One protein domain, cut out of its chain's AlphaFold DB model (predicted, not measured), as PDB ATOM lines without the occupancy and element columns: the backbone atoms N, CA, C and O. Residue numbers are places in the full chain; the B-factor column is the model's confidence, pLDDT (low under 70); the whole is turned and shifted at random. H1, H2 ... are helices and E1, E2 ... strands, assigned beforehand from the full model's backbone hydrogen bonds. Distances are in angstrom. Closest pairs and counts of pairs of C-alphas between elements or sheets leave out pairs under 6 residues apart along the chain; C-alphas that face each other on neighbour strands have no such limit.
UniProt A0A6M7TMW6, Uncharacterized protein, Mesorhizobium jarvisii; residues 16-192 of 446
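What this domain is: This is residues 16 to 192 of the 446 residues of an uncharacterized protein of Mesorhizobium jarvisii (UniProt A0A6M7TMW6). One long helix, H5, makes the core: H4 and H6 pack along it running back against it, H3 lies beyond H4, and H7 crosses H5 on another side. Near the beginning of H5 sits a small pair of strands, E1 and E2, and H1 leads away from there as an arm whose residues 16 to 23 stick out. The printed part has 177 residues in the order H1 E1 H2 H3 H4 H5 H6 E2 H7, is mostly helix, and has a parallel sheet of E1 and E2. It is compact, with a radius of gyration of the C-alphas of 17.4 A and spans of 59 by 41 by 26 A.

How they stand to each other: H1, residues 16 to 29, is close to but not clearly touching H5, residues 91 to 118; their closest C-alphas, of Asn 28 and Pro 91, are 6.3 A apart. E1, residues 32 to 34, is parallel to E2, residues 151 to 153, at 24 degrees, with N 34 and O 152 at 2.8 A and N 152 and O 32 at 2.9 A, within hydrogen-bond range. With H2, residues 36 to 39, H3, residues 55 to 64, H4, residues 71 to 86, H5 and H6, residues 124 to 142, between them, they form a strand-helix-strand unit, two parallel neighbour strands joined through helices. H2 touches H3, closest at the C-alphas of Leu 39 and Cys 62, 4.5 A apart. H3, H4 and H5 form an up and down bundle, each running against the one before. The hairpin H3 and H4 touches, closest at the C-alphas of Gly 60 and Ala 77, 4.5 A, at a shallow tilt of 26 degrees. H5, the hub, touches H6, closest at the C-alphas of Gly 102 and Ser 137, 4.1 A, opposite ways at a shallow tilt of 25 degrees. H7, residues 163 to 175, touches residues 103 to 107 of H5 alone, closest at the C-alphas of Cys 106 and Cys 173, 6.1 A, at a steep tilt of 44 degrees. In H1, H3, H4, H5, H6 and H7 every O i to N i+4 pair is within hydrogen-bond range; H2 is too short for one.

Where its parts are: H1 begins at C-alpha 16 (-55.927, 54.354, 28.364) and is 20.0 A long. H4 measures 22.8 A, H5 40.1 A and H6 26.6 A. H7, 18.5 A long, ends at C-alpha 175 (-12.034, 37.329, 41.485).

The domain as a whole: The C-alphas of Ala 16 and Gly 120, the two farthest apart, are 62.9 A apart. The printed part has no cut, and H2 to H3 is a long link of 15 residues. Mean pLDDT of the printed part is 74.5; 47 residues are under 70, among them 16 to 31 and 183 to 192.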
ATOM      1  N   ALA A  16     -56.628  55.410  29.097       29.44
ATOM      2  CA  ALA A  16     -55.927  54.354  28.364       29.44
ATOM      3  C   ALA A  16     -54.417  54.324  28.670       29.44
ATOM      4  O   ALA A  16     -53.832  53.249  28.771       29.44
ATOM      5  N   THR A  17     -53.792  55.486  28.895       35.62
ATOM      6  CA  THR A  17     -52.381  55.577  29.310       35.62
ATOM      7  C   THR A  17     -52.180  55.153  30.763       35.62
ATOM      8  O   THR A  17     -51.166  54.542  31.082       35.62
ATOM      9  N   GLY A  18     -53.171  55.396  31.629       29.64
ATOM     10  CA  GLY A  18     -53.171  54.926  33.012       29.64
ATOM     11  C   GLY A  18     -53.248  53.403  33.136       29.64
ATOM     12  O   GLY A  18     -52.550  52.845  33.970       29.64
ATOM     13  N   ALA A  19     -54.041  52.722  32.301       28.56
ATOM     14  CA  ALA A  19     -54.083  51.258  32.276       28.56
ATOM     15  C   ALA A  19     -52.769  50.666  31.745       28.56
ATOM     16  O   ALA A  19     -52.176  49.849  32.426       28.56
ATOM     17  N   ALA A  20     -52.238  51.169  30.625       29.94
ATOM     18  CA  ALA A  20     -50.979  50.677  30.063       29.94
ATOM     19  C   ALA A  20     -49.757  50.946  30.964       29.94
ATOM     20  O   ALA A  20     -48.890  50.089  31.083       29.94
ATOM     21  N   ALA A  21     -49.689  52.104  31.632       28.69
ATOM     22  CA  ALA A  21     -48.627  52.411  32.595       28.69
ATOM     23  C   ALA A  21     -48.770  51.603  33.893       28.69
ATOM     24  O   ALA A  21     -47.770  51.224  34.492       28.69
ATOM     25  N   ARG A  22     -50.006  51.314  34.323       26.86
ATOM     26  CA  ARG A  22     -50.284  50.460  35.482       26.86
ATOM     27  C   ARG A  22     -50.030  48.988  35.166       26.86
ATOM     28  O   ARG A  22     -49.495  48.312  36.029       26.86
ATOM     29  N   ASP A  23     -50.308  48.528  33.952       28.83
ATOM     30  CA  ASP A  23     -49.986  47.181  33.472       28.83
ATOM     31  C   ASP A  23     -48.464  47.011  33.322       28.83
ATOM     32  O   ASP A  23     -47.915  46.061  33.859       28.83
ATOM     33  N   LEU A  24     -47.740  48.000  32.772       30.88
ATOM     34  CA  LEU A  24     -46.264  48.037  32.776       30.88
ATOM     35  C   LEU A  24     -45.655  48.098  34.188       30.88
ATOM     36  O   LEU A  24     -44.555  47.598  34.407       30.88
ATOM     37  N   PHE A  25     -46.335  48.732  35.146       28.73
ATOM     38  CA  PHE A  25     -45.901  48.809  36.544       28.73
ATOM     39  C   PHE A  25     -46.210  47.517  37.323       28.73
ATOM     40  O   PHE A  25     -45.415  47.097  38.158       28.73
ATOM     41  N   VAL A  26     -47.333  46.855  37.029       31.77
ATOM     42  CA  VAL A  26     -47.732  45.558  37.602       31.77
ATOM     43  C   VAL A  26     -46.878  44.422  37.029       31.77
ATOM     44  O   VAL A  26     -46.374  43.607  37.803       31.77
ATOM     45  N   ASP A  27     -46.594  44.431  35.724       36.22
ATOM     46  CA  ASP A  27     -45.646  43.513  35.074       36.22
ATOM     47  C   ASP A  27     -44.198  43.731  35.555       36.22
ATOM     48  O   ASP A  27     -43.372  42.821  35.488       36.22
ATOM     49  N   ASN A  28     -43.886  44.918  36.091       37.97
ATOM     50  CA  ASN A  28     -42.596  45.231  36.717       37.97
ATOM     51  C   ASN A  28     -42.456  44.784  38.175       37.97
ATOM     52  O   ASN A  28     -41.336  44.683  38.677       37.97
ATOM     53  N   LEU A  29     -43.569  44.532  38.865       40.16
ATOM     54  CA  LEU A  29     -43.589  44.046  40.248       40.16
ATOM     55  C   LEU A  29     -43.714  42.521  40.326       40.16
ATOM     56  O   LEU A  29     -43.264  41.915  41.302       40.16
ATOM     57  N   ALA A  30     -44.287  41.893  39.297       54.09
ATOM     58  CA  ALA A  30     -44.341  40.448  39.165       54.09
ATOM     59  C   ALA A  30     -42.936  39.908  38.856       54.09
ATOM     60  O   ALA A  30     -42.499  39.855  37.710       54.09
ATOM     61  N   GLY A  31     -42.198  39.524  39.899       62.69
ATOM     62  CA  GLY A  31     -40.894  38.890  39.717       62.69
ATOM     63  C   GLY A  31     -40.957  37.673  38.781       62.69
ATOM     64  O   GLY A  31     -41.972  36.979  38.735       62.69
ATOM     65  N   TYR A  32     -39.874  37.403  38.056       74.69
ATOM     66  CA  TYR A  32     -39.797  36.350  37.046       74.69
ATOM     67  C   TYR A  32     -39.195  35.068  37.621       74.69
ATOM     68  O   TYR A  32     -38.066  35.066  38.109       74.69
ATOM     69  N   THR A  33     -39.924  33.958  37.527       81.69
ATOM     70  CA  THR A  33     -39.398  32.638  37.883       81.69
ATOM     71  C   THR A  33     -39.037  31.871  36.619       81.69
ATOM     72  O   THR A  33     -39.885  31.617  35.767       81.69
ATOM     73  N   ILE A  34     -37.772  31.479  36.509       83.88
ATOM     74  CA  ILE A  34     -37.245  30.684  35.405       83.88
ATOM     75  C   ILE A  34     -37.724  29.242  35.582       83.88
ATOM     76  O   ILE A  34     -37.244  28.507  36.449       83.88
ATOM     77  N   GLU A  35     -38.683  28.834  34.760       82.44
ATOM     78  CA  GLU A  35     -39.275  27.499  34.812       82.44
ATOM     79  C   GLU A  35     -38.439  26.446  34.065       82.44
ATOM     80  O   GLU A  35     -37.775  26.741  33.066       82.44
ATOM     81  N   SER A  36     -38.548  25.175  34.479       84.06
ATOM     82  CA  SER A  36     -37.881  24.055  33.792       84.06
ATOM     83  C   SER A  36     -38.253  23.972  32.313       84.06
ATOM     84  O   SER A  36     -37.387  23.712  31.486       84.06
ATOM     85  N   ARG A  37     -39.502  24.291  31.945       83.19
ATOM     86  CA  ARG A  37     -39.956  24.273  30.544       83.19
ATOM     87  C   ARG A  37     -39.157  25.200  29.625       83.19
ATOM     88  O   ARG A  37     -39.036  24.901  28.441       83.19
ATOM     89  N   VAL A  38     -38.619  26.301  30.158       84.38
ATOM     90  CA  VAL A  38     -37.762  27.227  29.408       84.38
ATOM     91  C   VAL A  38     -36.365  26.628  29.271       84.38
ATOM     92  O   VAL A  38     -35.795  26.614  28.184       84.38
ATOM     93  N   LEU A  39     -35.825  26.086  30.365       86.25
ATOM     94  CA  LEU A  39     -34.463  25.545  30.414       86.25
ATOM     95  C   LEU A  39     -34.298  24.222  29.652       86.25
ATOM     96  O   LEU A  39     -33.216  23.943  29.138       86.25
ATOM     97  N   ASP A  40     -35.362  23.425  29.584       83.06
ATOM     98  CA  ASP A  40     -35.397  22.092  28.973       83.06
ATOM     99  C   ASP A  40     -36.094  22.086  27.604       83.06
ATOM    100  O   ASP A  40     -36.403  21.024  27.059       83.06
ATOM    101  N   ALA A  41     -36.334  23.268  27.022       80.38
ATOM    102  CA  ALA A  41     -36.948  23.393  25.708       80.38
ATOM    103  C   ALA A  41     -36.127  22.620  24.649       80.38
ATOM    104  O   ALA A  41     -34.928  22.891  24.477       80.38
ATOM    105  N   PRO A  42     -36.741  21.686  23.891       75.25
ATOM    106  CA  PRO A  42     -36.045  20.930  22.853       75.25
ATOM    107  C   PRO A  42     -35.372  21.879  21.860       75.25
ATOM    108  O   PRO A  42     -36.001  22.807  21.368       75.25
ATOM    109  N   ASN A  43     -34.077  21.693  21.593       72.19
ATOM    110  CA  ASN A  43     -33.273  22.557  20.713       72.19
ATOM    111  C   ASN A  43     -33.260  24.057  21.064       72.19
ATOM    112  O   ASN A  43     -32.699  24.843  20.302       72.19
ATOM    113  N   CYS A  44     -33.787  24.463  22.224       79.31
ATOM    114  CA  CYS A  44     -34.104  25.860  22.531       79.31
ATOM    115  C   CYS A  44     -35.034  26.519  21.495       79.31
ATOM    116  O   CYS A  44     -35.015  27.733  21.319       79.31
ATOM    117  N   GLU A  45     -35.846  25.711  20.808       65.50
ATOM    118  CA  GLU A  45     -36.842  26.122  19.822       65.50
ATOM    119  C   GLU A  45     -38.077  25.221  19.992       65.50
ATOM    120  O   GLU A  45     -38.009  24.018  19.755       65.50
ATOM    121  N   GLY A  46     -39.219  25.759  20.432       53.69
ATOM    122  CA  GLY A  46     -40.406  24.923  20.628       53.69
ATOM    123  C   GLY A  46     -41.622  25.628  21.240       53.69
ATOM    124  O   GLY A  46     -41.524  26.788  21.633       53.69
ATOM    125  N   PRO A  47     -42.760  24.911  21.358       51.16
ATOM    126  CA  PRO A  47     -44.061  25.457  21.774       51.16
ATOM    127  C   PRO A  47     -44.139  25.871  23.255       51.16
ATOM    128  O   PRO A  47     -45.133  26.454  23.671       51.16
ATOM    129  N   ALA A  48     -43.111  25.562  24.054       54.41
ATOM    130  CA  ALA A  48     -43.001  25.985  25.452       54.41
ATOM    131  C   ALA A  48     -42.589  27.461  25.611       54.41
ATOM    132  O   ALA A  48     -42.800  28.026  26.687       54.41
ATOM    133  N   ILE A  49     -42.016  28.049  24.551       60.16
ATOM    134  CA  ILE A  49     -41.568  29.440  24.474       60.16
ATOM    135  C   ILE A  49     -42.692  30.243  23.800       60.16
ATOM    136  O   ILE A  49     -42.958  30.005  22.617       60.16
ATOM    137  N   PRO A  50     -43.384  31.157  24.506       57.53
ATOM    138  CA  PRO A  50     -44.490  31.920  23.938       57.53
ATOM    139  C   PRO A  50     -44.043  32.736  22.717       57.53
ATOM    140  O   PRO A  50     -42.988  33.374  22.733       57.53
ATOM    141  N   ASP A  51     -44.859  32.767  21.661       57.75
ATOM    142  CA  ASP A  51     -44.645  33.705  20.558       57.75
ATOM    143  C   ASP A  51     -44.909  35.136  21.061       57.75
ATOM    144  O   ASP A  51     -46.033  35.493  21.409       57.75
ATOM    145  N   GLY A  52     -43.853  35.952  21.154       66.00
ATOM    146  CA  GLY A  52     -43.933  37.310  21.694       66.00
ATOM    147  C   GLY A  52     -42.572  37.932  22.025       66.00
ATOM    148  O   GLY A  52     -41.522  37.424  21.629       66.00
ATOM    149  N   MET A  53     -42.595  39.041  22.773       64.31
ATOM    150  CA  MET A  53     -41.419  39.847  23.151       64.31
ATOM    151  C   MET A  53     -40.349  39.051  23.926       64.31
ATOM    152  O   MET A  53     -39.158  39.309  23.770       64.31
ATOM    153  N   LEU A  54     -40.753  38.041  24.707       77.12
ATOM    154  CA  LEU A  54     -39.859  37.238  25.553       77.12
ATOM    155  C   LEU A  54     -39.188  36.060  24.831       77.12
ATOM    156  O   LEU A  54     -38.283  35.444  25.388       77.12
ATOM    157  N   LYS A  55     -39.566  35.762  23.583       83.62
ATOM    158  CA  LYS A  55     -39.059  34.591  22.850       83.62
ATOM    159  C   LYS A  55     -37.534  34.571  22.754       83.62
ATOM    160  O   LYS A  55     -36.903  33.582  23.110       83.62
ATOM    161  N   THR A  56     -36.931  35.674  22.314       84.88
ATOM    162  CA  THR A  56     -35.469  35.796  22.171       84.88
ATOM    163  C   THR A  56     -34.754  35.660  23.520       84.88
ATOM    164  O   THR A  56     -33.692  35.046  23.607       84.88
ATOM    165  N   PHE A  57     -35.363  36.182  24.585       87.50
ATOM    166  CA  PHE A  57     -34.841  36.090  25.944       87.50
ATOM    167  C   PHE A  57     -34.854  34.650  26.471       87.50
ATOM    168  O   PHE A  57     -33.826  34.143  26.915       87.50
ATOM    169  N   GLU A  58     -35.983  33.952  26.352       88.75
ATOM    170  CA  GLU A  58     -36.122  32.558  26.788       88.75
ATOM    171  C   GLU A  58     -35.237  31.603  25.971       88.75
ATOM    172  O   GLU A  58     -34.655  30.665  26.519       88.75
ATOM    173  N   GLN A  59     -35.035  31.886  24.680       89.31
ATOM    174  CA  GLN A  59     -34.036  31.194  23.863       89.31
ATOM    175  C   GLN A  59     -32.619  31.396  24.409       89.31
ATOM    176  O   GLN A  59     -31.860  30.432  24.523       89.31
ATOM    177  N   GLY A  60     -32.265  32.632  24.773       89.56
ATOM    178  CA  GLY A  60     -30.992  32.943  25.421       89.56
ATOM    179  C   GLY A  60     -30.810  32.174  26.730       89.56
ATOM    180  O   GLY A  60     -29.746  31.592  26.953       89.56
ATOM    181  N   LEU A  61     -31.859  32.106  27.561       90.69
ATOM    182  CA  LEU A  61     -31.853  31.349  28.815       90.69
ATOM    183  C   LEU A  61     -31.616  29.862  28.558       90.69
ATOM    184  O   LEU A  61     -30.727  29.275  29.172       90.69
ATOM    185  N   CYS A  62     -32.361  29.257  27.637       90.50
ATOM    186  CA  CYS A  62     -32.195  27.848  27.303       90.50
ATOM    187  C   CYS A  62     -30.774  27.539  26.811       90.50
ATOM    188  O   CYS A  62     -30.137  26.606  27.303       90.50
ATOM    189  N   VAL A  63     -30.242  28.341  25.876       90.94
ATOM    190  CA  VAL A  63     -28.894  28.136  25.314       90.94
ATOM    191  C   VAL A  63     -27.832  28.220  26.410       90.94
ATOM    192  O   VAL A  63     -26.934  27.379  26.464       90.94
ATOM    193  N   PHE A  64     -27.958  29.188  27.318       91.38
ATOM    194  CA  PHE A  64     -27.019  29.367  28.420       91.38
ATOM    195  C   PHE A  64     -27.006  28.187  29.407       91.38
ATOM    196  O   PHE A  64     -25.942  27.835  29.911       91.38
ATOM    197  N   HIS A  65     -28.158  27.557  29.667       89.75
ATOM    198  CA  HIS A  65     -28.314  26.483  30.666       89.75
ATOM    199  C   HIS A  65     -28.091  25.064  30.123       89.75
ATOM    200  O   HIS A  65     -28.426  24.067  30.787       89.75
ATOM    201  N   ARG A  66     -27.518  24.939  28.923       85.75
ATOM    202  CA  ARG A  66     -27.156  23.635  28.364       85.75
ATOM    203  C   ARG A  66     -26.045  22.971  29.201       85.75
ATOM    204  O   ARG A  66     -25.075  23.641  29.548       85.75
ATOM    205  N   PRO A  67     -26.134  21.655  29.485       68.25
ATOM    206  CA  PRO A  67     -25.204  20.948  30.380       68.25
ATOM    207  C   PRO A  67     -23.720  21.001  29.980       68.25
ATOM    208  O   PRO A  67     -22.856  20.817  30.831       68.25
ATOM    209  N   ALA A  68     -23.419  21.247  28.702       69.56
ATOM    210  CA  ALA A  68     -22.066  21.354  28.162       69.56
ATOM    211  C   ALA A  68     -21.957  22.587  27.251       69.56
ATOM    212  O   ALA A  68     -21.795  22.463  26.038       69.56
ATOM    213  N   ARG A  69     -22.118  23.781  27.839       78.06
ATOM    214  CA  ARG A  69     -22.089  25.058  27.114       78.06
ATOM    215  C   ARG A  69     -20.775  25.213  26.342       78.06
ATOM    216  O   ARG A  69     -19.711  25.391  26.937       78.06
ATOM    217  N   SER A  70     -20.854  25.155  25.016       83.88
ATOM    218  CA  SER A  70     -19.714  25.421  24.141       83.88
ATOM    219  C   SER A  70     -19.415  26.930  24.075       83.88
ATOM    220  O   SER A  70     -20.283  27.743  24.400       83.88
ATOM    221  N   PRO A  71     -18.226  27.344  23.598       80.19
ATOM    222  CA  PRO A  71     -17.947  28.754  23.299       80.19
ATOM    223  C   PRO A  71     -19.001  29.397  22.387       80.19
ATOM    224  O   PRO A  71     -19.442  30.523  22.606       80.19
ATOM    225  N   ALA A  72     -19.463  28.643  21.386       83.94
ATOM    226  CA  ALA A  72     -20.508  29.096  20.480       83.94
ATOM    227  C   ALA A  72     -21.850  29.297  21.204       83.94
ATOM    228  O   ALA A  72     -22.567  30.242  20.887       83.94
ATOM    229  N   ASP A  73     -22.175  28.456  22.192       86.81
ATOM    230  CA  ASP A  73     -23.387  28.612  23.001       86.81
ATOM    231  C   ASP A  73     -23.302  29.843  23.911       86.81
ATOM    232  O   ASP A  73     -24.261  30.607  23.973       86.81
ATOM    233  N   SER A  74     -22.165  30.087  24.572       85.38
ATOM    234  CA  SER A  74     -21.956  31.295  25.385       85.38
ATOM    235  C   SER A  74     -22.124  32.571  24.557       85.38
ATOM    236  O   SER A  74     -22.897  33.455  24.926       85.38
ATOM    237  N   GLN A  75     -21.459  32.648  23.400       85.06
ATOM    238  CA  GLN A  75     -21.562  33.806  22.513       85.06
ATOM    239  C   GLN A  75     -22.985  33.968  21.963       85.06
ATOM    240  O   GLN A  75     -23.502  35.084  21.880       85.06
ATOM    241  N   ARG A  76     -23.640  32.858  21.600       89.44
ATOM    242  CA  ARG A  76     -25.034  32.867  21.146       89.44
ATOM    243  C   ARG A  76     -25.967  33.360  22.250       89.44
ATOM    244  O   ARG A  76     -26.823  34.188  21.962       89.44
ATOM    245  N   ALA A  77     -25.791  32.906  23.488       89.62
ATOM    246  CA  ALA A  77     -26.574  33.365  24.628       89.62
ATOM    247  C   ALA A  77     -26.391  34.871  24.867       89.62
ATOM    248  O   ALA A  77     -27.386  35.582  24.964       89.62
ATOM    249  N   ALA A  78     -25.152  35.375  24.872       86.75
ATOM    250  CA  ALA A  78     -24.876  36.807  25.025       86.75
ATOM    251  C   ALA A  78     -25.532  37.648  23.913       86.75
ATOM    252  O   ALA A  78     -26.149  38.680  24.182       86.75
ATOM    253  N   ASN A  79     -25.464  37.183  22.661       86.75
ATOM    254  CA  ASN A  79     -26.091  37.869  21.530       86.75
ATOM    255  C   ASN A  79     -27.624  37.877  21.636       86.75
ATOM    256  O   ASN A  79     -28.233  38.922  21.421       86.75
ATOM    257  N   LEU A  80     -28.238  36.744  22.004       89.69
ATOM    258  CA  LEU A  80     -29.687  36.639  22.207       89.69
ATOM    259  C   LEU A  80     -30.159  37.532  23.361       89.69
ATOM    260  O   LEU A  80     -31.172  38.211  23.228       89.69
ATOM    261  N   MET A  81     -29.411  37.596  24.465       89.31
ATOM    262  CA  MET A  81     -29.747  38.479  25.588       89.31
ATOM    263  C   MET A  81     -29.692  39.951  25.193       89.31
ATOM    264  O   MET A  81     -30.624  40.697  25.489       89.31
ATOM    265  N   ARG A  82     -28.656  40.357  24.456       82.88
ATOM    266  CA  ARG A  82     -28.530  41.730  23.957       82.88
ATOM    267  C   ARG A  82     -29.633  42.079  22.964       82.88
ATOM    268  O   ARG A  82     -30.198  43.165  23.027       82.88
ATOM    269  N   GLU A  83     -29.958  41.161  22.059       84.12
ATOM    270  CA  GLU A  83     -31.067  41.328  21.119       84.12
ATOM    271  C   GLU A  83     -32.414  41.431  21.842       84.12
ATOM    272  O   GLU A  83     -33.268  42.228  21.463       84.12
ATOM    273  N   ALA A  84     -32.619  40.653  22.903       81.25
ATOM    274  CA  ALA A  84     -33.826  40.765  23.701       81.25
ATOM    275  C   ALA A  84     -33.889  42.122  24.422       81.25
ATOM    276  O   ALA A  84     -34.911  42.803  24.348       81.25
ATOM    277  N   GLN A  85     -32.788  42.568  25.034       76.12
ATOM    278  CA  GLN A  85     -32.700  43.882  25.680       76.12
ATOM    279  C   GLN A  85     -33.026  45.029  24.708       76.12
ATOM    280  O   GLN A  85     -33.821  45.901  25.056       76.12
ATOM    281  N   THR A  86     -32.506  45.011  23.475       77.44
ATOM    282  CA  THR A  86     -32.795  46.061  22.474       77.44
ATOM    283  C   THR A  86     -34.238  46.051  21.974       77.44
ATOM    284  O   THR A  86     -34.737  47.086  21.537       77.44
ATOM    285  N   ARG A  87     -34.933  44.910  22.057       71.56
ATOM    286  CA  ARG A  87     -36.363  44.782  21.727       71.56
ATOM    287  C   ARG A  87     -37.296  45.292  22.834       71.56
ATOM    288  O   ARG A  87     -38.505  45.309  22.619       71.56
ATOM    289  N   GLY A  88     -36.753  45.728  23.973       69.00
ATOM    290  CA  GLY A  88     -37.514  46.350  25.056       69.00
ATOM    291  C   GLY A  88     -38.068  45.350  26.067       69.00
ATOM    292  O   GLY A  88     -39.268  45.333  26.311       69.00
ATOM    293  N   LEU A  89     -37.203  44.522  26.663       71.19
ATOM    294  CA  LEU A  89     -37.595  43.628  27.758       71.19
ATOM    295  C   LEU A  89     -38.197  44.395  28.949       71.19
ATOM    296  O   LEU A  89     -37.747  45.505  29.235       71.19
ATOM    297  N   PRO A  90     -39.125  43.798  29.718       70.81
ATOM    298  CA  PRO A  90     -39.503  44.335  31.021       70.81
ATOM    299  C   PRO A  90     -38.281  44.399  31.961       70.81
ATOM    300  O   PRO A  90     -37.454  43.485  31.920       70.81
ATOM    301  N   PRO A  91     -38.152  45.418  32.827       69.19
ATOM    302  CA  PRO A  91     -37.026  45.593  33.748       69.19
ATOM    303  C   PRO A  91     -36.533  44.338  34.484       69.19
ATOM    304  O   PRO A  91     -35.335  44.071  34.471       69.19
ATOM    305  N   VAL A  92     -37.417  43.497  35.033       71.25
ATOM    306  CA  VAL A  92     -37.003  42.233  35.685       71.25
ATOM    307  C   VAL A  92     -36.243  41.303  34.722       71.25
ATOM    308  O   VAL A  92     -35.231  40.700  35.085       71.25
ATOM    309  N   HIS A  93     -36.687  41.225  33.467       79.50
ATOM    310  CA  HIS A  93     -36.038  40.429  32.426       79.50
ATOM    311  C   HIS A  93     -34.761  41.102  31.915       79.50
ATOM    312  O   HIS A  93     -33.819  40.404  31.553       79.50
ATOM    313  N   GLN A  94     -34.690  42.439  31.912       77.38
ATOM    314  CA  GLN A  94     -33.463  43.169  31.577       77.38
ATOM    315  C   GLN A  94     -32.343  42.868  32.576       77.38
ATOM    316  O   GLN A  94     -31.212  42.628  32.154       77.38
ATOM    317  N   GLN A  95     -32.662  42.822  33.874       79.31
ATOM    318  CA  GLN A  95     -31.689  42.506  34.919       79.31
ATOM    319  C   GLN A  95     -31.197  41.059  34.825       79.31
ATOM    320  O   GLN A  95     -29.991  40.811  34.869       79.31
ATOM    321  N   LEU A  96     -32.105  40.104  34.603       85.06
ATOM    322  CA  LEU A  96     -31.719  38.713  34.368       85.06
ATOM    323  C   LEU A  96     -30.923  38.556  33.059       85.06
ATOM    324  O   LEU A  96     -29.933  37.830  33.022       85.06
ATOM    325  N   ALA A  97     -31.291  39.269  31.993       85.44
ATOM    326  CA  ALA A  97     -30.524  39.286  30.750       85.44
ATOM    327  C   ALA A  97     -29.110  39.854  30.963       85.44
ATOM    328  O   ALA A  97     -28.154  39.300  30.422       85.44
ATOM    329  N   GLY A  98     -28.968  40.894  31.794       85.12
ATOM    330  CA  GLY A  98     -27.680  41.452  32.212       85.12
ATOM    331  C   GLY A  98     -26.829  40.431  32.966       85.12
ATOM    332  O   GLY A  98     -25.678  40.206  32.603       85.12
ATOM    333  N   LEU A  99     -27.416  39.709  33.926       85.75
ATOM    334  CA  LEU A  99     -26.726  38.630  34.640       85.75
ATOM    335  C   LEU A  99     -26.230  37.542  33.681       85.75
ATOM    336  O   LEU A  99     -25.062  37.158  33.713       85.75
ATOM    337  N   ILE A 100     -27.105  37.050  32.806       91.62
ATOM    338  CA  ILE A 100     -26.787  35.938  31.908       91.62
ATOM    339  C   ILE A 100     -25.774  36.352  30.833       91.62
ATOM    340  O   ILE A 100     -24.810  35.621  30.596       91.62
ATOM    341  N   SER A 101     -25.941  37.528  30.221       90.31
ATOM    342  CA  SER A 101     -24.974  38.084  29.265       90.31
ATOM    343  C   SER A 101     -23.625  38.342  29.936       90.31
ATOM    344  O   SER A 101     -22.585  37.932  29.420       90.31
ATOM    345  N   GLY A 102     -23.632  38.926  31.135       88.88
ATOM    346  CA  GLY A 102     -22.430  39.210  31.907       88.88
ATOM    347  C   GLY A 102     -21.635  37.952  32.255       88.88
ATOM    348  O   GLY A 102     -20.426  37.905  32.026       88.88
ATOM    349  N   LEU A 103     -22.309  36.895  32.718       90.62
ATOM    350  CA  LEU A 103     -21.689  35.595  32.993       90.62
ATOM    351  C   LEU A 103     -21.192  34.894  31.722       90.62
ATOM    352  O   LEU A 103     -20.129  34.271  31.740       90.62
ATOM    353  N   ALA A 104     -21.926  34.996  30.611       91.44
ATOM    354  CA  ALA A 104     -21.497  34.436  29.331       91.44
ATOM    355  C   ALA A 104     -20.215  35.122  28.833       91.44
ATOM    356  O   ALA A 104     -19.233  34.441  28.542       91.44
ATOM    357  N   ASN A 105     -20.190  36.458  28.828       90.94
ATOM    358  CA  ASN A 105     -19.022  37.249  28.439       90.94
ATOM    359  C   ASN A 105     -17.829  37.011  29.379       90.94
ATOM    360  O   ASN A 105     -16.691  36.946  28.924       90.94
ATOM    361  N   CYS A 106     -18.063  36.801  30.678       92.44
ATOM    362  CA  CYS A 106     -16.992  36.424  31.598       92.44
ATOM    363  C   CYS A 106     -16.365  35.069  31.233       92.44
ATOM    364  O   CYS A 106     -15.144  34.927  31.256       92.44
ATOM    365  N   ALA A 107     -17.178  34.070  30.878       91.44
ATOM    366  CA  ALA A 107     -16.666  32.761  30.480       91.44
ATOM    367  C   ALA A 107     -15.809  32.843  29.202       91.44
ATOM    368  O   ALA A 107     -14.773  32.176  29.117       91.44
ATOM    369  N   GLU A 108     -16.202  33.685  28.238       91.75
ATOM    370  CA  GLU A 108     -15.377  33.994  27.063       91.75
ATOM    371  C   GLU A 108     -14.072  34.697  27.463       91.75
ATOM    372  O   GLU A 108     -12.994  34.289  27.026       91.75
ATOM    373  N   ALA A 109     -14.148  35.689  28.356       92.62
ATOM    374  CA  ALA A 109     -12.984  36.419  28.849       92.62
ATOM    375  C   ALA A 109     -11.972  35.487  29.532       92.62
ATOM    376  O   ALA A 109     -10.785  35.547  29.217       92.62
ATOM    377  N   THR A 110     -12.417  34.575  30.402       93.50
ATOM    378  CA  THR A 110     -11.544  33.564  31.024       93.50
ATOM    379  C   THR A 110     -10.818  32.738  29.967       93.50
ATOM    380  O   THR A 110      -9.604  32.574  30.037       93.50
ATOM    381  N   ARG A 111     -11.530  32.276  28.933       91.12
ATOM    382  CA  ARG A 111     -10.911  31.473  27.876       91.12
ATOM    383  C   ARG A 111      -9.882  32.259  27.073       91.12
ATOM    384  O   ARG A 111      -8.807  31.736  26.798       91.12
ATOM    385  N   HIS A 112     -10.206  33.488  26.683       92.62
ATOM    386  CA  HIS A 112      -9.284  34.334  25.931       92.62
ATOM    387  C   HIS A 112      -8.067  34.729  26.773       92.62
ATOM    388  O   HIS A 112      -6.955  34.792  26.252       92.62
ATOM    389  N   LEU A 113      -8.235  34.899  28.086       93.00
ATOM    390  CA  LEU A 113      -7.126  35.086  29.016       93.00
ATOM    391  C   LEU A 113      -6.224  33.846  29.082       93.00
ATOM    392  O   LEU A 113      -5.000  33.974  29.017       93.00
ATOM    393  N   ASP A 114      -6.805  32.650  29.168       94.25
ATOM    394  CA  ASP A 114      -6.047  31.397  29.190       94.25
ATOM    395  C   ASP A 114      -5.323  31.146  27.861       94.25
ATOM    396  O   ASP A 114      -4.144  30.790  27.861       94.25
ATOM    397  N   ALA A 115      -5.973  31.408  26.725       91.88
ATOM    398  CA  ALA A 115      -5.362  31.324  25.399       91.88
ATOM    399  C   ALA A 115      -4.232  32.353  25.221       91.88
ATOM    400  O   ALA A 115      -3.159  32.033  24.698       91.88
ATOM    401  N   TYR A 116      -4.427  33.579  25.715       89.50
ATOM    402  CA  TYR A 116      -3.394  34.610  25.736       89.50
ATOM    403  C   TYR A 116      -2.179  34.165  26.560       89.50
ATOM    404  O   TYR A 116      -1.047  34.232  26.069       89.50
ATOM    405  N   ARG A 117      -2.401  33.616  27.760       91.75
ATOM    406  CA  ARG A 117      -1.340  33.064  28.619       91.75
ATOM    407  C   ARG A 117      -0.630  31.878  27.974       91.75
ATOM    408  O   ARG A 117       0.598  31.830  27.985       91.75
ATOM    409  N   ALA A 118      -1.374  30.965  27.351       93.31
ATOM    410  CA  ALA A 118      -0.820  29.820  26.626       93.31
ATOM    411  C   ALA A 118       0.061  30.249  25.438       93.31
ATOM    412  O   ALA A 118       1.032  29.570  25.114       93.31
ATOM    413  N   SER A 119      -0.218  31.411  24.836       88.06
ATOM    414  CA  SER A 119       0.636  32.019  23.805       88.06
ATOM    415  C   SER A 119       1.898  32.708  24.353       88.06
ATOM    416  O   SER A 119       2.584  33.409  23.612       88.06
ATOM    417  N   GLY A 120       2.189  32.585  25.653       85.56
ATOM    418  CA  GLY A 120       3.274  33.320  26.303       85.56
ATOM    419  C   GLY A 120       3.033  34.831  26.325       85.56
ATOM    420  O   GLY A 120       3.988  35.601  26.249       85.56
ATOM    421  N   ASN A 121       1.765  35.257  26.387       83.81
ATOM    422  CA  ASN A 121       1.332  36.658  26.352       83.81
ATOM    423  C   ASN A 121       1.652  37.396  25.033       83.81
ATOM    424  O   ASN A 121       1.796  38.621  25.017       83.81
ATOM    425  N   GLN A 122       1.756  36.676  23.911       78.25
ATOM    426  CA  GLN A 122       2.143  37.261  22.620       78.25
ATOM    427  C   GLN A 122       0.961  37.510  21.676       78.25
ATOM    428  O   GLN A 122       1.025  38.401  20.825       78.25
ATOM    429  N   SER A 123      -0.135  36.756  21.810       80.50
ATOM    430  CA  SER A 123      -1.278  36.884  20.904       80.50
ATOM    431  C   SER A 123      -2.087  38.156  21.170       80.50
ATOM    432  O   SER A 123      -2.937  38.207  22.059       80.50
ATOM    433  N   ARG A 124      -1.874  39.191  20.347       76.62
ATOM    434  CA  ARG A 124      -2.659  40.440  20.414       76.62
ATOM    435  C   ARG A 124      -4.146  40.232  20.129       76.62
ATOM    436  O   ARG A 124      -4.969  40.990  20.637       76.62
ATOM    437  N   MET A 125      -4.489  39.227  19.322       79.50
ATOM    438  CA  MET A 125      -5.885  38.885  19.053       79.50
ATOM    439  C   MET A 125      -6.565  38.397  20.334       79.50
ATOM    440  O   MET A 125      -7.575  38.966  20.729       79.50
ATOM    441  N   GLU A 126      -5.966  37.425  21.030       83.81
ATOM    442  CA  GLU A 126      -6.517  36.895  22.286       83.81
ATOM    443  C   GLU A 126      -6.599  37.974  23.368       83.81
ATOM    444  O   GLU A 126      -7.610  38.084  24.052       83.81
ATOM    445  N   GLN A 127      -5.594  38.852  23.457       80.81
ATOM    446  CA  GLN A 127      -5.642  40.009  24.355       80.81
ATOM    447  C   GLN A 127      -6.811  40.955  24.032       80.81
ATOM    448  O   GLN A 127      -7.488  41.445  24.934       80.81
ATOM    449  N   THR A 128      -7.059  41.218  22.746       77.25
ATOM    450  CA  THR A 128      -8.156  42.093  22.307       77.25
ATOM    451  C   THR A 128      -9.512  41.478  22.636       77.25
ATOM    452  O   THR A 128     -10.393  42.175  23.140       77.25
ATOM    453  N   LEU A 129      -9.676  40.178  22.380       81.44
ATOM    454  CA  LEU A 129     -10.904  39.441  22.679       81.44
ATOM    455  C   LEU A 129     -11.150  39.372  24.190       81.44
ATOM    456  O   LEU A 129     -12.237  39.730  24.636       81.44
ATOM    457  N   PHE A 130     -10.116  39.069  24.981       89.50
ATOM    458  CA  PHE A 130     -10.169  39.126  26.443       89.50
ATOM    459  C   PHE A 130     -10.676  40.483  26.941       89.50
ATOM    460  O   PHE A 130     -11.653  40.545  27.684       89.50
ATOM    461  N   CYS A 131     -10.058  41.583  26.503       83.12
ATOM    462  CA  CYS A 131     -10.443  42.913  26.964       83.12
ATOM    463  C   CYS A 131     -11.838  43.339  26.489       83.12
ATOM    464  O   CYS A 131     -12.544  44.030  27.224       83.12
ATOM    465  N   ARG A 132     -12.256  42.925  25.287       85.06
ATOM    466  CA  ARG A 132     -13.620  43.141  24.785       85.06
ATOM    467  C   ARG A 132     -14.642  42.437  25.677       85.06
ATOM    468  O   ARG A 132     -15.586  43.073  26.141       85.06
ATOM    469  N   ASP A 133     -14.441  41.150  25.930       85.31
ATOM    470  CA  ASP A 133     -15.408  40.324  26.654       85.31
ATOM    471  C   ASP A 133     -15.438  40.684  28.142       85.31
ATOM    472  O   ASP A 133     -16.513  40.788  28.730       85.31
ATOM    473  N   ARG A 134     -14.282  41.034  28.722       87.94
ATOM    474  CA  ARG A 134     -14.184  41.632  30.060       87.94
ATOM    475  C   ARG A 134     -15.021  42.905  30.181       87.94
ATOM    476  O   ARG A 134     -15.800  43.024  31.120       87.94
ATOM    477  N   ARG A 135     -14.878  43.847  29.240       82.50
ATOM    478  CA  ARG A 135     -15.622  45.121  29.254       82.50
ATOM    479  C   ARG A 135     -17.129  44.900  29.147       82.50
ATOM    480  O   ARG A 135     -17.877  45.516  29.896       82.50
ATOM    481  N   HIS A 136     -17.569  44.014  28.253       83.44
ATOM    482  CA  HIS A 136     -18.987  43.665  28.149       83.44
ATOM    483  C   HIS A 136     -19.500  42.993  29.420       83.44
ATOM    484  O   HIS A 136     -20.563  43.351  29.910       83.44
ATOM    485  N   SER A 137     -18.718  42.081  29.996       85.62
ATOM    486  CA  SER A 137     -19.072  41.424  31.250       85.62
ATOM    487  C   SER A 137     -19.208  42.413  32.414       85.62
ATOM    488  O   SER A 137     -20.214  42.381  33.116       85.62
ATOM    489  N   GLN A 138     -18.256  43.338  32.583       81.50
ATOM    490  CA  GLN A 138     -18.336  44.396  33.597       81.50
ATOM    491  C   GLN A 138     -19.537  45.319  33.376       81.50
ATOM    492  O   GLN A 138     -20.238  45.620  34.334       81.50
ATOM    493  N   ALA A 139     -19.792  45.752  32.139       78.19
ATOM    494  CA  ALA A 139     -20.933  46.610  31.835       78.19
ATOM    495  C   ALA A 139     -22.266  45.919  32.168       78.19
ATOM    496  O   ALA A 139     -23.088  46.491  32.879       78.19
ATOM    497  N   ASP A 140     -22.446  44.677  31.716       81.06
ATOM    498  CA  ASP A 140     -23.689  43.927  31.902       81.06
ATOM    499  C   ASP A 140     -23.938  43.579  33.380       81.06
ATOM    500  O   ASP A 140     -25.073  43.667  33.843       81.06
ATOM    501  N   LEU A 141     -22.890  43.213  34.135       78.06
ATOM    502  CA  LEU A 141     -23.008  42.885  35.562       78.06
ATOM    503  C   LEU A 141     -23.188  44.125  36.448       78.06
ATOM    504  O   LEU A 141     -23.940  44.068  37.420       78.06
ATOM    505  N   ASN A 142     -22.533  45.243  36.123       72.81
ATOM    506  CA  ASN A 142     -22.670  46.490  36.885       72.81
ATOM    507  C   ASN A 142     -23.999  47.205  36.611       72.81
ATOM    508  O   ASN A 142     -24.438  47.997  37.438       72.81
ATOM    509  N   ALA A 143     -24.646  46.925  35.477       66.62
ATOM    510  CA  ALA A 143     -25.974  47.444  35.161       66.62
ATOM    511  C   ALA A 143     -27.103  46.775  35.974       66.62
ATOM    512  O   ALA A 143     -28.251  47.211  35.900       66.62
ATOM    513  N   ILE A 144     -26.812  45.712  36.735       64.88
ATOM    514  CA  ILE A 144     -27.817  45.014  37.544       64.88
ATOM    515  C   ILE A 144     -28.090  45.805  38.823       64.88
ATOM    516  O   ILE A 144     -27.261  45.877  39.732       64.88
ATOM    517  N   GLU A 145     -29.306  46.326  38.943       63.22
ATOM    518  CA  GLU A 145     -29.794  46.919  40.185       63.22
ATOM    519  C   GLU A 145     -30.265  45.828  41.155       63.22
ATOM    520  O   GLU A 145     -31.449  45.510  41.240       63.22
ATOM    521  N   TRP A 146     -29.336  45.261  41.930       59.41
ATOM    522  CA  TRP A 146     -29.609  44.146  42.853       59.41
ATOM    523  C   TRP A 146     -30.738  44.402  43.863       59.41
ATOM    524  O   TRP A 146     -31.421  43.466  44.270       59.41
ATOM    525  N   ASN A 147     -30.989  45.664  44.227       46.94
ATOM    526  CA  ASN A 147     -32.114  46.048  45.090       46.94
ATOM    527  C   ASN A 147     -33.490  45.780  44.445       46.94
ATOM    528  O   ASN A 147     -34.496  45.685  45.150       46.94
ATOM    529  N   HIS A 148     -33.526  45.645  43.119       51.62
ATOM    530  CA  HIS A 148     -34.716  45.485  42.287       51.62
ATOM    531  C   HIS A 148     -34.689  44.188  41.452       51.62
ATOM    532  O   HIS A 148     -35.576  43.967  40.628       51.62
ATOM    533  N   ALA A 149     -33.721  43.299  41.706       57.16
ATOM    534  CA  ALA A 149     -33.569  42.001  41.049       57.16
ATOM    535  C   ALA A 149     -34.608  40.991  41.537       57.16
ATOM    536  O   ALA A 149     -34.362  40.173  42.420       57.16
ATOM    537  N   LEU A 150     -35.804  41.061  40.952       65.44
ATOM    538  CA  LEU A 150     -36.930  40.180  41.260       65.44
ATOM    539  C   LEU A 150     -36.975  38.973  40.311       65.44
ATOM    540  O   LEU A 150     -37.998  38.730  39.680       65.44
ATOM    541  N   PHE A 151     -35.887  38.215  40.187       71.00
ATOM    542  CA  PHE A 151     -35.864  36.978  39.398       71.00
ATOM    543  C   PHE A 151     -35.331  35.791  40.205       71.00
ATOM    544  O   PHE A 151     -34.449  35.945  41.046       71.00
ATOM    545  N   GLU A 152     -35.862  34.597  39.948       77.50
ATOM    546  CA  GLU A 152     -35.491  33.370  40.659       77.50
ATOM    547  C   GLU A 152     -35.587  32.147  39.737       77.50
ATOM    548  O   GLU A 152     -36.174  32.207  38.659       77.50
ATOM    549  N   TYR A 153     -35.001  31.027  40.148       81.25
ATOM    550  CA  TYR A 153     -35.129  29.733  39.475       81.25
ATOM    551  C   TYR A 153     -36.239  28.917  40.140       81.25
ATOM    552  O   TYR A 153     -36.389  28.973  41.355       81.25
ATOM    553  N   ALA A 154     -37.022  28.164  39.363       80.44
ATOM    554  CA  ALA A 154     -38.073  27.318  39.922       80.44
ATOM    555  C   ALA A 154     -37.521  26.251  40.889       80.44
ATOM    556  O   ALA A 154     -36.427  25.710  40.692       80.44
ATOM    557  N   ASP A 155     -38.319  25.905  41.901       76.94
ATOM    558  CA  ASP A 155     -38.000  24.836  42.847       76.94
ATOM    559  C   ASP A 155     -37.823  23.484  42.128       76.94
ATOM    560  O   ASP A 155     -38.525  23.162  41.167       76.94
ATOM    561  N   GLY A 156     -36.891  22.660  42.616       75.31
ATOM    562  CA  GLY A 156     -36.656  21.307  42.092       75.31
ATOM    563  C   GLY A 156     -35.783  21.228  40.833       75.31
ATOM    564  O   GLY A 156     -35.599  20.136  40.293       75.31
ATOM    565  N   LEU A 157     -35.213  22.347  40.372       79.69
ATOM    566  CA  LEU A 157     -34.182  22.344  39.334       79.69
ATOM    567  C   LEU A 157     -32.864  21.735  39.843       79.69
ATOM    568  O   LEU A 157     -32.558  21.746  41.036       79.69
ATOM    569  N   ALA A 158     -32.066  21.193  38.918       78.88
ATOM    570  CA  ALA A 158     -30.740  20.665  39.233       78.88
ATOM    571  C   ALA A 158     -29.846  21.744  39.876       78.88
ATOM    572  O   ALA A 158     -29.959  22.925  39.553       78.88
ATOM    573  N   SER A 159     -28.910  21.341  40.742       73.62
ATOM    574  CA  SER A 159     -28.067  22.265  41.523       73.62
ATOM    575  C   SER A 159     -27.233  23.234  40.676       73.62
ATOM    576  O   SER A 159     -26.905  24.323  41.135       73.62
ATOM    577  N   ASN A 160     -26.919  22.879  39.427       71.75
ATOM    578  CA  ASN A 160     -26.217  23.750  38.485       71.75
ATOM    579  C   ASN A 160     -27.119  24.824  37.832       71.75
ATOM    580  O   ASN A 160     -26.617  25.698  37.122       71.75
ATOM    581  N   ARG A 161     -28.433  24.766  38.063       82.06
ATOM    582  CA  ARG A 161     -29.479  25.642  37.512       82.06
ATOM    583  C   ARG A 161     -30.228  26.360  38.638       82.06
ATOM    584  O   ARG A 161     -31.453  26.356  38.684       82.06
ATOM    585  N   THR A 162     -29.467  26.951  39.552       76.44
ATOM    586  CA  THR A 162     -29.966  27.738  40.686       76.44
ATOM    587  C   THR A 162     -29.376  29.143  40.659       76.44
ATOM    588  O   THR A 162     -28.311  29.368  40.072       76.44
ATOM    589  N   LEU A 163     -30.047  30.087  41.326       75.69
ATOM    590  CA  LEU A 163     -29.538  31.450  41.478       75.69
ATOM    591  C   LEU A 163     -28.206  31.458  42.239       75.69
ATOM    592  O   LEU A 163     -27.262  32.102  41.790       75.69
ATOM    593  N   ASP A 164     -28.097  30.674  43.312       70.44
ATOM    594  CA  ASP A 164     -26.869  30.541  44.104       70.44
ATOM    595  C   ASP A 164     -25.675  30.119  43.243       70.44
ATOM    596  O   ASP A 164     -24.589  30.688  43.357       70.44
ATOM    597  N   GLN A 165     -25.878  29.183  42.310       80.00
ATOM    598  CA  GLN A 165     -24.825  28.782  41.382       80.00
ATOM    599  C   GLN A 165     -24.431  29.925  40.431       80.00
ATOM    600  O   GLN A 165     -23.245  30.102  40.151       80.00
ATOM    601  N   ARG A 166     -25.391  30.716  39.930       81.62
ATOM    602  CA  ARG A 166     -25.094  31.878  39.069       81.62
ATOM    603  C   ARG A 166     -24.323  32.958  39.832       81.62
ATOM    604  O   ARG A 166     -23.389  33.540  39.284       81.62
ATOM    605  N   LEU A 167     -24.678  33.199  41.092       76.19
ATOM    606  CA  LEU A 167     -23.976  34.140  41.967       76.19
ATOM    607  C   LEU A 167     -22.563  33.650  42.310       76.19
ATOM    608  O   LEU A 167     -21.626  34.447  42.316       76.19
ATOM    609  N   ALA A 168     -22.379  32.344  42.515       74.19
ATOM    610  CA  ALA A 168     -21.055  31.752  42.682       74.19
ATOM    611  C   ALA A 168     -20.189  31.949  41.425       74.19
ATOM    612  O   ALA A 168     -19.041  32.376  41.533       74.19
ATOM    613  N   GLU A 169     -20.742  31.720  40.227       81.69
ATOM    614  CA  GLU A 169     -20.042  32.007  38.967       81.69
ATOM    615  C   GLU A 169     -19.684  33.492  38.834       81.69
ATOM    616  O   GLU A 169     -18.560  33.816  38.453       81.69
ATOM    617  N   MET A 170     -20.585  34.398  39.223       80.69
ATOM    618  CA  MET A 170     -20.305  35.834  39.237       80.69
ATOM    619  C   MET A 170     -19.153  36.172  40.189       80.69
ATOM    620  O   MET A 170     -18.264  36.942  39.830       80.69
ATOM    621  N   SER A 171     -19.121  35.575  41.381       71.31
ATOM    622  CA  SER A 171     -18.022  35.771  42.329       71.31
ATOM    623  C   SER A 171     -16.684  35.291  41.763       71.31
ATOM    624  O   SER A 171     -15.671  35.965  41.940       71.31
ATOM    625  N   VAL A 172     -16.667  34.150  41.064       80.81
ATOM    626  CA  VAL A 172     -15.463  33.634  40.389       80.81
ATOM    627  C   VAL A 172     -15.012  34.590  39.281       80.81
ATOM    628  O   VAL A 172     -13.819  34.852  39.143       80.81
ATOM    629  N   CYS A 173     -15.952  35.166  38.532       81.06
ATOM    630  CA  CYS A 173     -15.671  36.182  37.520       81.06
ATOM    631  C   CYS A 173     -15.015  37.437  38.107       81.06
ATOM    632  O   CYS A 173     -14.001  37.900  37.580       81.06
ATOM    633  N   GLN A 174     -15.560  37.949  39.214       76.62
ATOM    634  CA  GLN A 174     -15.043  39.130  39.915       76.62
ATOM    635  C   GLN A 174     -13.633  38.903  40.474       76.62
ATOM    636  O   GLN A 174     -12.776  39.773  40.361       76.62
ATOM    637  N   ALA A 175     -13.364  37.709  41.008       77.44
ATOM    638  CA  ALA A 175     -12.034  37.329  41.485       77.44
ATOM    639  C   ALA A 175     -11.044  36.966  40.357       77.44
ATOM    640  O   ALA A 175      -9.848  36.838  40.609       77.44
ATOM    641  N   GLY A 176     -11.530  36.756  39.130       87.19
ATOM    642  CA  GLY A 176     -10.746  36.290  37.989       87.19
ATOM    643  C   GLY A 176     -10.620  37.348  36.887       87.19
ATOM    644  O   GLY A 176      -9.946  38.361  37.087       87.19
ATOM    645  N   PRO A 177     -11.219  37.131  35.699       87.12
ATOM    646  CA  PRO A 177     -11.037  38.004  34.536       87.12
ATOM    647  C   PRO A 177     -11.507  39.449  34.756       87.12
ATOM    648  O   PRO A 177     -11.056  40.347  34.043       87.12
ATOM    649  N   LEU A 178     -12.401  39.698  35.721       83.00
ATOM    650  CA  LEU A 178     -12.912  41.040  36.009       83.00
ATOM    651  C   LEU A 178     -12.127  41.767  37.113       83.00
ATOM    652  O   LEU A 178     -12.443  42.924  37.383       83.00
ATOM    653  N   SER A 179     -11.092  41.140  37.691       82.06
ATOM    654  CA  SER A 179     -10.212  41.776  38.685       82.06
ATOM    655  C   SER A 179      -9.679  43.118  38.177       82.06
ATOM    656  O   SER A 179      -9.364  43.263  36.987       82.06
ATOM    657  N   ALA A 180      -9.532  44.083  39.087       76.75
ATOM    658  CA  ALA A 180      -8.961  45.401  38.815       76.75
ATOM    659  C   ALA A 180      -7.518  45.333  38.275       76.75
ATOM    660  O   ALA A 180      -7.072  46.244  37.581       76.75
ATOM    661  N   ASP A 181      -6.807  44.220  38.492       79.44
ATOM    662  CA  ASP A 181      -5.446  43.998  37.975       79.44
ATOM    663  C   ASP A 181      -5.353  44.121  36.442       79.44
ATOM    664  O   ASP A 181      -4.297  44.433  35.888       79.44
ATOM    665  N   PHE A 182      -6.468  43.897  35.744       79.56
ATOM    666  CA  PHE A 182      -6.554  43.966  34.286       79.56
ATOM    667  C   PHE A 182      -7.034  45.322  33.754       79.56
ATOM    668  O   PHE A 182      -7.072  45.508  32.536       79.56
ATOM    669  N   ASP A 183      -7.380  46.283  34.617       69.88
ATOM    670  CA  ASP A 183      -7.915  47.585  34.197       69.88
ATOM    671  C   ASP A 183      -6.930  48.353  33.317       69.88
ATOM    672  O   ASP A 183      -7.274  48.758  32.204       69.88
ATOM    673  N   ALA A 184      -5.671  48.458  33.750       64.88
ATOM    674  CA  ALA A 184      -4.624  49.114  32.972       64.88
ATOM    675  C   ALA A 184      -4.345  48.382  31.647       64.88
ATOM    676  O   ALA A 184      -4.214  49.014  30.598       64.88
ATOM    677  N   GLN A 185      -4.309  47.043  31.669       69.00
ATOM    678  CA  GLN A 185      -4.064  46.222  30.479       69.00
ATOM    679  C   GLN A 185      -5.186  46.360  29.442       69.00
ATOM    680  O   GLN A 185      -4.923  46.368  28.239       69.00
ATOM    681  N   CYS A 186      -6.427  46.473  29.906       68.12
ATOM    682  CA  CYS A 186      -7.602  46.609  29.061       68.12
ATOM    683  C   CYS A 186      -8.049  48.058  28.877       68.12
ATOM    684  O   CYS A 186      -9.166  48.279  28.409       68.12
ATOM    685  N   GLY A 187      -7.207  49.043  29.209       57.47
ATOM    686  CA  GLY A 187      -7.467  50.467  28.988       57.47
ATOM    687  C   GLY A 187      -8.740  50.981  29.666       57.47
ATOM    688  O   GLY A 187      -9.397  51.863  29.122       57.47
ATOM    689  N   LEU A 188      -9.131  50.383  30.791       54.34
ATOM    690  CA  LEU A 188     -10.163  50.892  31.689       54.34
ATOM    691  C   LEU A 188      -9.469  51.816  32.684       54.34
ATOM    692  O   LEU A 188      -9.057  51.416  33.765       54.34
ATOM    693  N   ILE A 189      -9.251  53.057  32.259       49.06
ATOM    694  CA  ILE A 189      -8.639  54.074  33.106       49.06
ATOM    695  C   ILE A 189      -9.772  54.699  33.917       49.06
ATOM    696  O   ILE A 189     -10.488  55.567  33.432       49.06
ATOM    697  N   SER A 190      -9.987  54.186  35.124       42.59
ATOM    698  CA  SER A 190     -11.147  54.508  35.962       42.59
ATOM    699  C   SER A 190     -11.117  55.901  36.602       42.59
ATOM    700  O   SER A 190     -12.106  56.273  37.214       42.59
ATOM    701  N   ASN A 191     -10.047  56.690  36.441       40.38
ATOM    702  CA  ASN A 191      -9.902  58.006  37.080       40.38
ATOM    703  C   ASN A 191      -9.107  59.011  36.221       40.38
ATOM    704  O   ASN A 191      -8.092  59.534  36.675       40.38
ATOM    705  N   LEU A 192      -9.522  59.275  34.982       41.31
ATOM    706  CA  LEU A 192      -9.080  60.491  34.286       41.31
ATOM    707  C   LEU A 192     -10.231  61.489  34.314       41.31
ATOM    708  O   LEU A 192     -11.360  61.137  33.976       41.31
TER     709      LEU A 192